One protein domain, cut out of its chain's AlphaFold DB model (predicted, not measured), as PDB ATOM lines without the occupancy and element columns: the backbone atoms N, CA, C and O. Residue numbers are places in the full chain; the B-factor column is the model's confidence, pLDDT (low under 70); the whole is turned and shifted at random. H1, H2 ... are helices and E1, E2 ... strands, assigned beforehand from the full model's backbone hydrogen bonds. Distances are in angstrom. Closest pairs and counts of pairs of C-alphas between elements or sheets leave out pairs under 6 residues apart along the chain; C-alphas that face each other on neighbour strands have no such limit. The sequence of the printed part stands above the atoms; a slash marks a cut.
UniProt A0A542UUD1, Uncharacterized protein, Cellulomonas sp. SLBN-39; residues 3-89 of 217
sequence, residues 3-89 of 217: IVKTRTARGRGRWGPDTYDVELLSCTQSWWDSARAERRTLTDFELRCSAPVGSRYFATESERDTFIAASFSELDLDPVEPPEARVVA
ATOM      1  N   ILE A   3      71.619 223.538 225.546       88.25
ATOM      2  CA  ILE A   3      72.746 224.482 225.554       88.25
ATOM      3  C   ILE A   3      73.804 223.995 224.565       88.25
ATOM      4  O   ILE A   3      74.362 222.908 224.725       88.25
ATOM      5  N   VAL A   4      74.127 224.820 223.573       92.00
ATOM      6  CA  VAL A   4      75.171 224.558 222.580       92.00
ATOM      7  C   VAL A   4      76.291 225.573 222.753       92.00
ATOM      8  O   VAL A   4      76.086 226.769 222.565       92.00
ATOM      9  N   LYS A   5      77.498 225.100 223.071       94.25
ATOM     10  CA  LYS A   5      78.709 225.929 223.031       94.25
ATOM     11  C   LYS A   5      79.439 225.701 221.718       94.25
ATOM     12  O   LYS A   5      79.815 224.568 221.423       94.25
ATOM     13  N   THR A   6      79.686 226.774 220.981       96.25
ATOM     14  CA  THR A   6      80.392 226.756 219.698       96.25
ATOM     15  C   THR A   6      81.691 227.529 219.828       96.25
ATOM     16  O   THR A   6      81.675 228.718 220.135       96.25
ATOM     17  N   ARG A   7      82.830 226.870 219.610       96.75
ATOM     18  CA  ARG A   7      84.130 227.546 219.538       96.75
ATOM     19  C   ARG A   7      84.332 228.091 218.127       96.75
ATOM     20  O   ARG A   7      84.256 227.330 217.164       96.75
ATOM     21  N   THR A   8      84.609 229.387 218.024       95.50
ATOM     22  CA  THR A   8      84.760 230.094 216.743       95.50
ATOM     23  C   THR A   8      86.206 230.468 216.437       95.50
ATOM     24  O   THR A   8      86.582 230.540 215.271       95.50
ATOM     25  N   ALA A   9      87.039 230.656 217.462       96.56
ATOM     26  CA  ALA A   9      88.464 230.919 217.297       96.56
ATOM     27  C   ALA A   9      89.269 230.422 218.502       96.56
ATOM     28  O   ALA A   9      88.737 230.277 219.611       96.56
ATOM     29  N   ARG A  10      90.564 230.185 218.291       97.31
ATOM     30  CA  ARG A  10      91.530 229.895 219.356       97.31
ATOM     31  C   ARG A  10      92.895 230.476 219.019       97.31
ATOM     32  O   ARG A  10      93.241 230.588 217.852       97.31
ATOM     33  N   GLY A  11      93.691 230.781 220.026       97.12
ATOM     34  CA  GLY A  11      95.040 231.279 219.814       97.12
ATOM     35  C   GLY A  11      95.669 231.755 221.107       97.12
ATOM     36  O   GLY A  11      95.428 231.165 222.163       97.12
ATOM     37  N   ARG A  12      96.501 232.793 221.035       97.25
ATOM     38  CA  ARG A  12      97.241 233.312 222.190       97.25
ATOM     39  C   ARG A  12      97.244 234.829 222.192       97.25
ATOM     40  O   ARG A  12      97.386 235.464 221.152       97.25
ATOM     41  N   GLY A  13      97.123 235.404 223.379       96.12
ATOM     42  CA  GLY A  13      97.122 236.849 223.553       96.12
ATOM     43  C   GLY A  13      97.927 237.289 224.763       96.12
ATOM     44  O   GLY A  13      97.982 236.594 225.779       96.12
ATOM     45  N   ARG A  14      98.538 238.465 224.657       96.31
ATOM     46  CA  ARG A  14      99.226 239.144 225.747       96.31
ATOM     47  C   ARG A  14      98.291 240.138 226.419       96.31
ATOM     48  O   ARG A  14      97.846 241.093 225.784       96.31
ATOM     49  N   TRP A  15      98.035 239.936 227.706       93.69
ATOM     50  CA  TRP A  15      97.258 240.858 228.531       93.69
ATOM     51  C   TRP A  15      98.100 241.268 229.741       93.69
ATOM     52  O   TRP A  15      98.410 240.468 230.621       93.69
ATOM     53  N   GLY A  16      98.534 242.531 229.748       91.62
ATOM     54  CA  GLY A  16      99.512 243.011 230.720       91.62
ATOM     55  C   GLY A  16     100.880 242.332 230.530       91.62
ATOM     56  O   GLY A  16     101.383 242.281 229.403       91.62
ATOM     57  N   PRO A  17     101.531 241.845 231.603       93.06
ATOM     58  CA  PRO A  17     102.846 241.216 231.495       93.06
ATOM     59  C   PRO A  17     102.795 239.786 230.935       93.06
ATOM     60  O   PRO A  17     103.813 239.315 230.423       93.06
ATOM     61  N   ASP A  18     101.636 239.129 230.993       95.94
ATOM     62  CA  ASP A  18     101.487 237.687 230.799       95.94
ATOM     63  C   ASP A  18     100.891 237.325 229.431       95.94
ATOM     64  O   ASP A  18     100.271 238.143 228.748       95.94
ATOM     65  N   THR A  19     101.090 236.069 229.022       96.31
ATOM     66  CA  THR A  19     100.521 235.484 227.799       96.31
ATOM     67  C   THR A  19      99.562 234.363 228.158       96.31
ATOM     68  O   THR A  19      99.908 233.480 228.943       96.31
ATOM     69  N   TYR A  20      98.390 234.374 227.534       96.88
ATOM     70  CA  TYR A  20      97.306 233.438 227.792       96.88
ATOM     71  C   TYR A  20      96.946 232.682 226.522       96.88
ATOM     72  O   TYR A  20      96.991 233.250 225.430       96.88
ATOM     73  N   ASP A  21      96.551 231.421 226.678       97.88
ATOM     74  CA  ASP A  21      95.817 230.730 225.622       97.88
ATOM     75  C   ASP A  21      94.378 231.249 225.645       97.88
ATOM     76  O   ASP A  21      93.774 231.362 226.716       97.88
ATOM     77  N   VAL A  22      93.857 231.610 224.476       97.38
ATOM     78  CA  VAL A  22      92.584 232.312 224.306       97.38
ATOM     79  C   VAL A  22      91.663 231.490 223.414       97.38
ATOM     80  O   VAL A  22      92.072 231.022 222.355       97.38
ATOM     81  N   GLU A  23      90.405 231.350 223.815       97.81
ATOM     82  CA  GLU A  23      89.328 230.810 222.987       97.81
ATOM     83  C   GLU A  23      88.167 231.801 222.927       97.81
ATOM     84  O   GLU A  23      87.782 232.385 223.945       97.81
ATOM     85  N   LEU A  24      87.573 231.935 221.742       97.56
ATOM     86  CA  LEU A  24      86.309 232.634 221.551       97.56
ATOM     87  C   LEU A  24      85.201 231.607 221.379       97.56
ATOM     88  O   LEU A  24      85.307 230.697 220.548       97.56
ATOM     89  N   LEU A  25      84.142 231.749 222.171       96.81
ATOM     90  CA  LEU A  25      82.966 230.905 222.066       96.81
ATOM     91  C   LEU A  25      81.691 231.734 221.978       96.81
ATOM     92  O   LEU A  25      81.616 232.850 222.495       96.81
ATOM     93  N   SER A  26      80.677 231.144 221.360       95.38
ATOM     94  CA  SER A  26      79.279 231.505 221.549       95.38
ATOM     95  C   SER A  26      78.566 230.395 222.319       95.38
ATOM     96  O   SER A  26      78.863 229.207 222.147       95.38
ATOM     97  N   CYS A  27      77.650 230.770 223.201       93.56
ATOM     98  CA  CYS A  27      76.784 229.854 223.928       93.56
ATOM     99  C   CYS A  27      75.346 230.146 223.518       93.56
ATOM    100  O   CYS A  27      74.818 231.211 223.824       93.56
ATOM    101  N   THR A  28      74.714 229.213 222.814       92.62
ATOM    102  CA  THR A  28      73.306 229.316 222.442       92.62
ATOM    103  C   THR A  28      72.486 228.422 223.353       92.62
ATOM    104  O   THR A  28      72.655 227.204 223.358       92.62
ATOM    105  N   GLN A  29      71.579 229.027 224.103       90.94
ATOM    106  CA  GLN A  29      70.603 228.344 224.938       90.94
ATOM    107  C   GLN A  29      69.252 228.375 224.230       90.94
ATOM    108  O   GLN A  29      68.878 229.384 223.634       90.94
ATOM    109  N   SER A  30      68.549 227.248 224.211       90.25
ATOM    110  CA  SER A  30      67.263 227.085 223.538       90.25
ATOM    111  C   SER A  30      66.241 226.439 224.460       90.25
ATOM    112  O   SER A  30      66.514 225.426 225.112       90.25
ATOM    113  N   TRP A  31      65.037 226.994 224.449       89.94
ATOM    114  CA  TRP A  31      63.903 226.528 225.235       89.94
ATOM    115  C   TRP A  31      62.710 226.278 224.333       89.94
ATOM    116  O   TRP A  31      62.566 226.920 223.292       89.94
ATOM    117  N   TRP A  32      61.865 225.348 224.760       90.94
ATOM    118  CA  TRP A  32      60.632 224.987 224.080       90.94
ATOM    119  C   TRP A  32      59.473 225.066 225.060       90.94
ATOM    120  O   TRP A  32      59.650 224.880 226.266       90.94
ATOM    121  N   ASP A  33      58.291 225.347 224.533       89.44
ATOM    122  CA  ASP A  33      57.053 225.122 225.264       89.44
ATOM    123  C   ASP A  33      56.768 223.616 225.406       89.44
ATOM    124  O   ASP A  33      57.399 222.752 224.783       89.44
ATOM    125  N   SER A  34      55.793 223.295 226.248       88.00
ATOM    126  CA  SER A  34      55.384 221.925 226.542       88.00
ATOM    127  C   SER A  34      54.921 221.159 225.294       88.00
ATOM    128  O   SER A  34      55.143 219.951 225.187       88.00
ATOM    129  N   ALA A  35      54.340 221.864 224.318       90.50
ATOM    130  CA  ALA A  35      53.892 221.314 223.042       90.50
ATOM    131  C   ALA A  35      55.010 221.176 221.989       90.50
ATOM    132  O   ALA A  35      54.779 220.571 220.938       90.50
ATOM    133  N   ARG A  36      56.208 221.718 222.251       86.94
ATOM    134  CA  ARG A  36      57.304 221.902 221.279       86.94
ATOM    135  C   ARG A  36      56.899 222.696 220.029       86.94
ATOM    136  O   ARG A  36      57.491 222.506 218.963       86.94
ATOM    137  N   ALA A  37      55.889 223.549 220.145       89.88
ATOM    138  CA  ALA A  37      55.403 224.417 219.084       89.88
ATOM    139  C   ALA A  37      56.167 225.750 219.040       89.88
ATOM    140  O   ALA A  37      56.447 226.251 217.950       89.88
ATOM    141  N   GLU A  38      56.541 226.297 220.198       89.44
ATOM    142  CA  GLU A  38      57.339 227.519 220.314       89.44
ATOM    143  C   GLU A  38      58.791 227.187 220.682       89.44
ATOM    144  O   GLU A  38      59.068 226.260 221.446       89.44
ATOM    145  N   ARG A  39      59.732 227.965 220.135       90.94
ATOM    146  CA  ARG A  39      61.148 227.929 220.507       90.94
ATOM    147  C   ARG A  39      61.639 229.344 220.776       90.94
ATOM    148  O   ARG A  39      61.468 230.215 219.929       90.94
ATOM    149  N   ARG A  40      62.331 229.532 221.899       88.56
ATOM    150  CA  ARG A  40      63.090 230.753 222.206       88.56
ATOM    151  C   ARG A  40      64.569 230.443 222.308       88.56
ATOM    152  O   ARG A  40      64.938 229.337 222.711       88.56
ATOM    153  N   THR A  41      65.409 231.408 221.945       90.06
ATOM    154  CA  THR A  41      66.862 231.237 221.955       90.06
ATOM    155  C   THR A  41      67.579 232.460 222.508       90.06
ATOM    156  O   THR A  41      67.320 233.571 222.062       90.06
ATOM    157  N   LEU A  42      68.531 232.245 223.414       90.12
ATOM    158  CA  LEU A  42      69.499 233.250 223.857       90.12
ATOM    159  C   LEU A  42      70.857 232.867 223.294       90.12
ATOM    160  O   LEU A  42      71.231 231.700 223.365       90.12
ATOM    161  N   THR A  43      71.607 233.832 222.773       91.94
ATOM    162  CA  THR A  43      73.030 233.627 222.487       91.94
ATOM    163  C   THR A  43      73.852 234.622 223.285       91.94
ATOM    164  O   THR A  43      73.638 235.824 223.162       91.94
ATOM    165  N   ASP A  44      74.786 234.106 224.077       93.38
ATOM    166  CA  ASP A  44      75.826 234.878 224.748       93.38
ATOM    167  C   ASP A  44      77.208 234.545 224.162       93.38
ATOM    168  O   ASP A  44      77.379 233.591 223.392       93.38
ATOM    169  N   PHE A  45      78.198 235.371 224.489       96.25
ATOM    170  CA  PHE A  45      79.556 235.249 223.975       96.25
ATOM    171  C   PHE A  45      80.545 235.114 225.129       96.25
ATOM    172  O   PHE A  45      80.531 235.891 226.080       96.25
ATOM    173  N   GLU A  46      81.448 234.143 225.032       96.62
ATOM    174  CA  GLU A  46      82.450 233.833 226.051       96.62
ATOM    175  C   GLU A  46      83.851 234.090 225.477       96.62
ATOM    176  O   GLU A  46      84.219 233.568 224.421       96.62
ATOM    177  N   LEU A  47      84.650 234.876 226.198       97.00
ATOM    178  CA  LEU A  47      86.106 234.887 226.082       97.00
ATOM    179  C   LEU A  47      86.655 233.963 227.165       97.00
ATOM    180  O   LEU A  47      86.462 234.231 228.353       97.00
ATOM    181  N   ARG A  48      87.362 232.904 226.779       97.12
ATOM    182  CA  ARG A  48      88.025 232.008 227.728       97.12
ATOM    183  C   ARG A  48      89.530 232.156 227.632       97.12
ATOM    184  O   ARG A  48      90.101 231.930 226.571       97.12
ATOM    185  N   CYS A  49      90.156 232.458 228.757       96.38
ATOM    186  CA  CYS A  49      91.600 232.503 228.903       96.38
ATOM    187  C   CYS A  49      92.085 231.348 229.786       96.38
ATOM    188  O   CYS A  49      91.382 230.899 230.699       96.38
ATOM    189  N   SER A  50      93.316 230.891 229.558       95.38
ATOM    190  CA  SER A  50      93.998 229.985 230.485       95.38
ATOM    191  C   SER A  50      94.074 230.580 231.900       95.38
ATOM    192  O   SER A  50      94.037 231.799 232.097       95.38
ATOM    193  N   ALA A  51      94.188 229.714 232.910       89.19
ATOM    194  CA  ALA A  51      94.356 230.144 234.297       89.19
ATOM    195  C   ALA A  51      95.543 231.127 234.445       89.19
ATOM    196  O   ALA A  51      96.536 230.989 233.727       89.19
ATOM    197  N   PRO A  52      95.470 232.102 235.372       88.50
ATOM    198  CA  PRO A  52      94.422 232.295 236.381       88.50
ATOM    199  C   PRO A  52      93.222 233.144 235.924       88.50
ATOM    200  O   PRO A  52      92.312 233.351 236.718       88.50
ATOM    201  N   VAL A  53      93.208 233.648 234.685       90.94
ATOM    202  CA  VAL A  53      92.196 234.620 234.226       90.94
ATOM    203  C   VAL A  53      90.803 233.996 234.107       90.94
ATOM    204  O   VAL A  53      89.828 234.593 234.555       90.94
ATOM    205  N   GLY A  54      90.699 232.794 233.536       92.88
ATOM    206  CA  GLY A  54      89.420 232.095 233.386       92.88
ATOM    207  C   GLY A  54      88.519 232.695 232.300       92.88
ATOM    208  O   GLY A  54      89.005 233.180 231.277       92.88
ATOM    209  N   SER A  55      87.201 232.614 232.498       94.25
ATOM    210  CA  SER A  55      86.200 233.026 231.503       94.25
ATOM    211  C   SER A  55      85.577 234.382 231.820       94.25
ATOM    212  O   SER A  55      85.319 234.713 232.978       94.25
ATOM    213  N   ARG A  56      85.249 235.129 230.764       95.38
ATOM    214  CA  ARG A  56      84.418 236.333 230.813       95.38
ATOM    215  C   ARG A  56      83.293 236.233 229.783       95.38
ATOM    216  O   ARG A  56      83.533 235.795 228.661       95.38
ATOM    217  N   TYR A  57      82.095 236.657 230.171       94.00
ATOM    218  CA  TYR A  57      80.873 236.557 229.370       94.00
ATOM    219  C   TYR A  57      80.391 237.941 228.920       94.00
ATOM    220  O   TYR A  57      80.595 238.932 229.627       94.00
ATOM    221  N   PHE A  58      79.767 237.994 227.747       95.12
ATOM    222  CA  PHE A  58      79.287 239.201 227.077       95.12
ATOM    223  C   PHE A  58      77.924 238.932 226.441       95.12
ATOM    224  O   PHE A  58      77.680 237.827 225.950       95.12
ATOM    225  N   ALA A  59      77.053 239.941 226.416       91.12
ATOM    226  CA  ALA A  59      75.736 239.813 225.797       91.12
ATOM    227  C   ALA A  59      75.834 239.848 224.265       91.12
ATOM    228  O   ALA A  59      75.050 239.197 223.579       91.12
ATOM    229  N   THR A  60      76.813 240.578 223.718       94.75
ATOM    230  CA  THR A  60      77.026 240.669 222.267       94.75
ATOM    231  C   THR A  60      78.466 240.375 221.854       94.75
ATOM    232  O   THR A  60      79.420 240.591 222.604       94.75
ATOM    233  N   GLU A  61      78.631 239.933 220.606       95.19
ATOM    234  CA  GLU A  61      79.943 239.755 219.983       95.19
ATOM    235  C   GLU A  61      80.733 241.069 219.958       95.19
ATOM    236  O   GLU A  61      81.896 241.106 220.346       95.19
ATOM    237  N   SER A  62      80.072 242.179 219.613       96.56
ATOM    238  CA  SER A  62      80.710 243.498 219.555       96.56
ATOM    239  C   SER A  62      81.257 243.956 220.912       96.56
ATOM    240  O   SER A  62      82.298 244.613 220.957       96.56
ATOM    241  N   GLU A  63      80.575 243.648 222.019       97.12
ATOM    242  CA  GLU A  63      81.066 243.949 223.371       97.12
ATOM    243  C   GLU A  63      82.306 243.125 223.716       97.12
ATOM    244  O   GLU A  63      83.286 243.679 224.226       97.12
ATOM    245  N   ARG A  64      82.286 241.822 223.403       97.31
ATOM    246  CA  ARG A  64      83.444 240.935 223.569       97.31
ATOM    247  C   ARG A  64      84.635 241.465 222.779       97.31
ATOM    248  O   ARG A  64      85.724 241.605 223.331       97.31
ATOM    249  N   ASP A  65      84.422 241.804 221.515       95.81
ATOM    250  CA  ASP A  65      85.479 242.249 220.612       95.81
ATOM    251  C   ASP A  65      86.037 243.620 221.031       95.81
ATOM    252  O   ASP A  65      87.251 243.831 221.025       95.81
ATOM    253  N   THR A  66      85.176 244.528 221.510       97.06
ATOM    254  CA  THR A  66      85.600 245.812 222.101       97.06
ATOM    255  C   THR A  66      86.457 245.596 223.346       97.06
ATOM    256  O   THR A  66      87.505 246.229 223.502       97.06
ATOM    257  N   PHE A  67      86.044 244.689 224.235       96.44
ATOM    258  CA  PHE A  67      86.820 244.349 225.423       96.44
ATOM    259  C   PHE A  67      88.184 243.752 225.061       96.44
ATOM    260  O   PHE A  67      89.197 244.138 225.648       96.44
ATOM    261  N   ILE A  68      88.214 242.836 224.093       96.31
ATOM    262  CA  ILE A  68      89.438 242.211 223.597       96.31
ATOM    263  C   ILE A  68      90.405 243.278 223.076       96.31
ATOM    264  O   ILE A  68      91.550 243.325 223.528       96.31
ATOM    265  N   ALA A  69      89.933 244.168 222.199       95.69
ATOM    266  CA  ALA A  69      90.744 245.235 221.615       95.69
ATOM    267  C   ALA A  69      91.318 246.198 222.671       95.69
ATOM    268  O   ALA A  69      92.411 246.730 222.492       95.69
ATOM    269  N   ALA A  70      90.600 246.414 223.776       95.94
ATOM    270  CA  ALA A  70      91.062 247.254 224.878       95.94
ATOM    271  C   ALA A  70      92.030 246.540 225.841       95.94
ATOM    272  O   ALA A  70      92.800 247.206 226.533       95.94
ATOM    273  N   SER A  71      91.971 245.209 225.930       94.88
ATOM    274  CA  SER A  71      92.663 244.441 226.976       94.88
ATOM    275  C   SER A  71      93.960 243.798 226.499       94.88
ATOM    276  O   SER A  71      94.929 243.739 227.258       94.88
ATOM    277  N   PHE A  72      93.991 243.314 225.258       96.44
ATOM    278  CA  PHE A  72      95.144 242.605 224.716       96.44
ATOM    279  C   PHE A  72      96.054 243.552 223.940       96.44
ATOM    280  O   PHE A  72      95.626 244.209 222.995       96.44
ATOM    281  N   SER A  73      97.331 243.604 224.322       94.44
ATOM    282  CA  SER A  73      98.344 244.370 223.585       94.44
ATOM    283  C   SER A  73      98.795 243.652 222.314       94.44
ATOM    284  O   SER A  73      99.209 244.288 221.351       94.44
ATOM    285  N   GLU A  74      98.733 242.322 222.335       93.94
ATOM    286  CA  GLU A  74      99.016 241.424 221.220       93.94
ATOM    287  C   GLU A  74      97.975 240.304 221.280       93.94
ATOM    288  O   GLU A  74      97.724 239.765 222.359       93.94
ATOM    289  N   LEU A  75      97.361 239.953 220.155       96.19
ATOM    290  CA  LEU A  75      96.424 238.839 220.079       96.19
ATOM    291  C   LEU A  75      96.499 238.217 218.692       96.19
ATOM    292  O   LEU A  75      96.297 238.904 217.694       96.19
ATOM    293  N   ASP A  76      96.773 236.921 218.667       96.19
ATOM    294  CA  ASP A  76      96.765 236.102 217.467       96.19
ATOM    295  C   ASP A  76      95.713 235.007 217.645       96.19
ATOM    296  O   ASP A  76      95.755 234.254 218.624       96.19
ATOM    297  N   LEU A  77      94.728 234.976 216.751       96.31
ATOM    298  CA  LEU A  77      93.596 234.055 216.795       96.31
ATOM    299  C   LEU A  77      93.435 233.389 215.435       96.31
ATOM    300  O   LEU A  77      93.179 234.058 214.435       96.31
ATOM    301  N   ASP A  78      93.478 232.064 215.439       96.56
ATOM    302  CA  ASP A  78      93.124 231.246 214.295       96.56
ATOM    303  C   ASP A  78      91.611 230.968 214.317       96.56
ATOM    304  O   ASP A  78      91.094 230.437 215.316       96.56
ATOM    305  N   PRO A  79      90.880 231.282 213.233       95.00
ATOM    306  CA  PRO A  79      89.501 230.847 213.068       95.00
ATOM    307  C   PRO A  79      89.394 229.318 213.101       95.00
ATOM    308  O   PRO A  79      90.230 228.600 212.549       95.00
ATOM    309  N   VAL A  80      88.340 228.808 213.736       93.56
ATOM    310  CA  VAL A  80      88.012 227.378 213.744       93.56
ATOM    311  C   VAL A  80      86.966 227.118 212.662       93.56
ATOM    312  O   VAL A  80      85.808 227.506 212.810       93.56
ATOM    313  N   GLU A  81      87.375 226.463 211.571       88.25
ATOM    314  CA  GLU A  81      86.503 226.150 210.433       88.25
ATOM    315  C   GLU A  81      86.466 224.636 210.128       88.25
ATOM    316  O   GLU A  81      87.502 224.052 209.795       88.25
ATOM    317  N   PRO A  82      85.285 223.981 210.196       86.44
ATOM    318  CA  PRO A  82      84.013 224.526 210.677       86.44
ATOM    319  C   PRO A  82      84.032 224.763 212.200       86.44
ATOM    320  O   PRO A  82      84.809 224.109 212.897       86.44
ATOM    321  N   PRO A  83      83.157 225.638 212.732       88.00
ATOM    322  CA  PRO A  83      83.055 225.857 214.170       88.00
ATOM    323  C   PRO A  83      82.815 224.554 214.944       88.00
ATOM    324  O   PRO A  83      82.006 223.710 214.548       88.00
ATOM    325  N   GLU A  84      83.501 224.397 216.074       92.62
ATOM    326  CA  GLU A  84      83.382 223.208 216.920       92.62
ATOM    327  C   GLU A  84      82.209 223.382 217.893       92.62
ATOM    328  O   GLU A  84      82.324 224.080 218.904       92.62
ATOM    329  N   ALA A  85      81.076 222.744 217.592       92.00
ATOM    330  CA  ALA A  85      79.886 222.760 218.438       92.00
ATOM    331  C   ALA A  85      79.846 221.558 219.395       92.00
ATOM    332  O   ALA A  85      80.074 220.413 218.998       92.00
ATOM    333  N   ARG A  86      79.498 221.811 220.660       90.50
ATOM    334  CA  ARG A  86      79.223 220.776 221.665       90.50
ATOM    335  C   ARG A  86      77.940 221.083 222.430       90.50
ATOM    336  O   ARG A  86      77.738 222.214 222.871       90.50
ATOM    337  N   VAL A  87      77.116 220.059 222.632       85.38
ATOM    338  CA  VAL A  87      75.969 220.127 223.544       85.38
ATOM    339  C   VAL A  87      76.486 219.993 224.973       85.38
ATOM    340  O   VAL A  87      77.288 219.102 225.268       85.38
ATOM    341  N   VAL A  88      76.068 220.900 225.848       81.56
ATOM    342  CA  VAL A  88      76.435 220.913 227.267       81.56
ATOM    343  C   VAL A  88      75.229 220.469 228.088       81.56
ATOM    344  O   VAL A  88      74.092 220.784 227.739       81.56
ATOM    345  N   ALA A  89      75.479 219.719 229.166       67.94
ATOM    346  CA  ALA A  89      74.424 219.309 230.082       67.94
ATOM    347  C   ALA A  89      73.681 220.549 230.624       67.94
ATOM    348  O   ALA A  89      74.344 221.527 230.991       67.94
TER     349      ALA A  89
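AT A GLANCE: This is residues 3 to 89 of the 217 residues of an uncharacterized protein of Cellulomonas sp. SLBN-39 (UniProt A0A542UUD1). A twisted sheet of five strands has one helix, H1, packed over one of its faces, and the other face is bare. The long hairpin of E2 and E3 makes the length, and its tip, residues 33 to 38, sticks out. The printed part has 87 residues with the elements E1, E2, E3, E4, H1 and E5 along the chain, mostly strand; the sheet order is E4, E3, E2, E1, E5, all antiparallel. The whole is loose, with a radius of gyration of the C-alphas of 14.9 A and spans of 53 by 23 by 21 A.

IN THESE COORDINATES: E1, residues 3 to 15, begins at C-alpha 3 (72.746, 224.482, 225.554), is 29.6 A long and bends by 78 degrees at residue 12. E2, residues 18 to 32, measures 43.3 A. E3, residues 39 to 49, measures 31.9 A, and E4 is residues 54 to 58. H1, residues 61 to 71, begins at C-alpha 61 (79.943, 239.755, 219.983). E5, residues 74 to 88, measures 31.1 A, bends by 84 degrees at residue 82 and ends at C-alpha 88 (76.435, 220.913, 227.267).

HOW THE PARTS SIT: E1 to E4 form a meander, each strand the antiparallel neighbour of the one before. N 6 and O 26 of E1 and E2 are 2.8 A apart, N 44 and O 27 of E3 and E2 2.9 A, N 56 and O 47 of E4 and E3 2.8 A. E5, an edge strand like E4, is antiparallel to E1, with N 12 and O 76 2.9 A apart. H1 is on the sheet in two layers, over E3 at a height of 7.3 A, along the strands at 11 degrees on the local plane; the closest C-alphas of H1 and E3, Glu 61 and Phe 45, are 6.0 A apart. In H1 every O i to N i+4 pair is within hydrogen-bond range. E4 and E5 are apart.

THE WHOLE: The C-alphas of Pro 17 and Ala 35, the two farthest apart, are 53.5 A apart. The printed part has no cut and no long link. Residue 89 is under 70 in pLDDT.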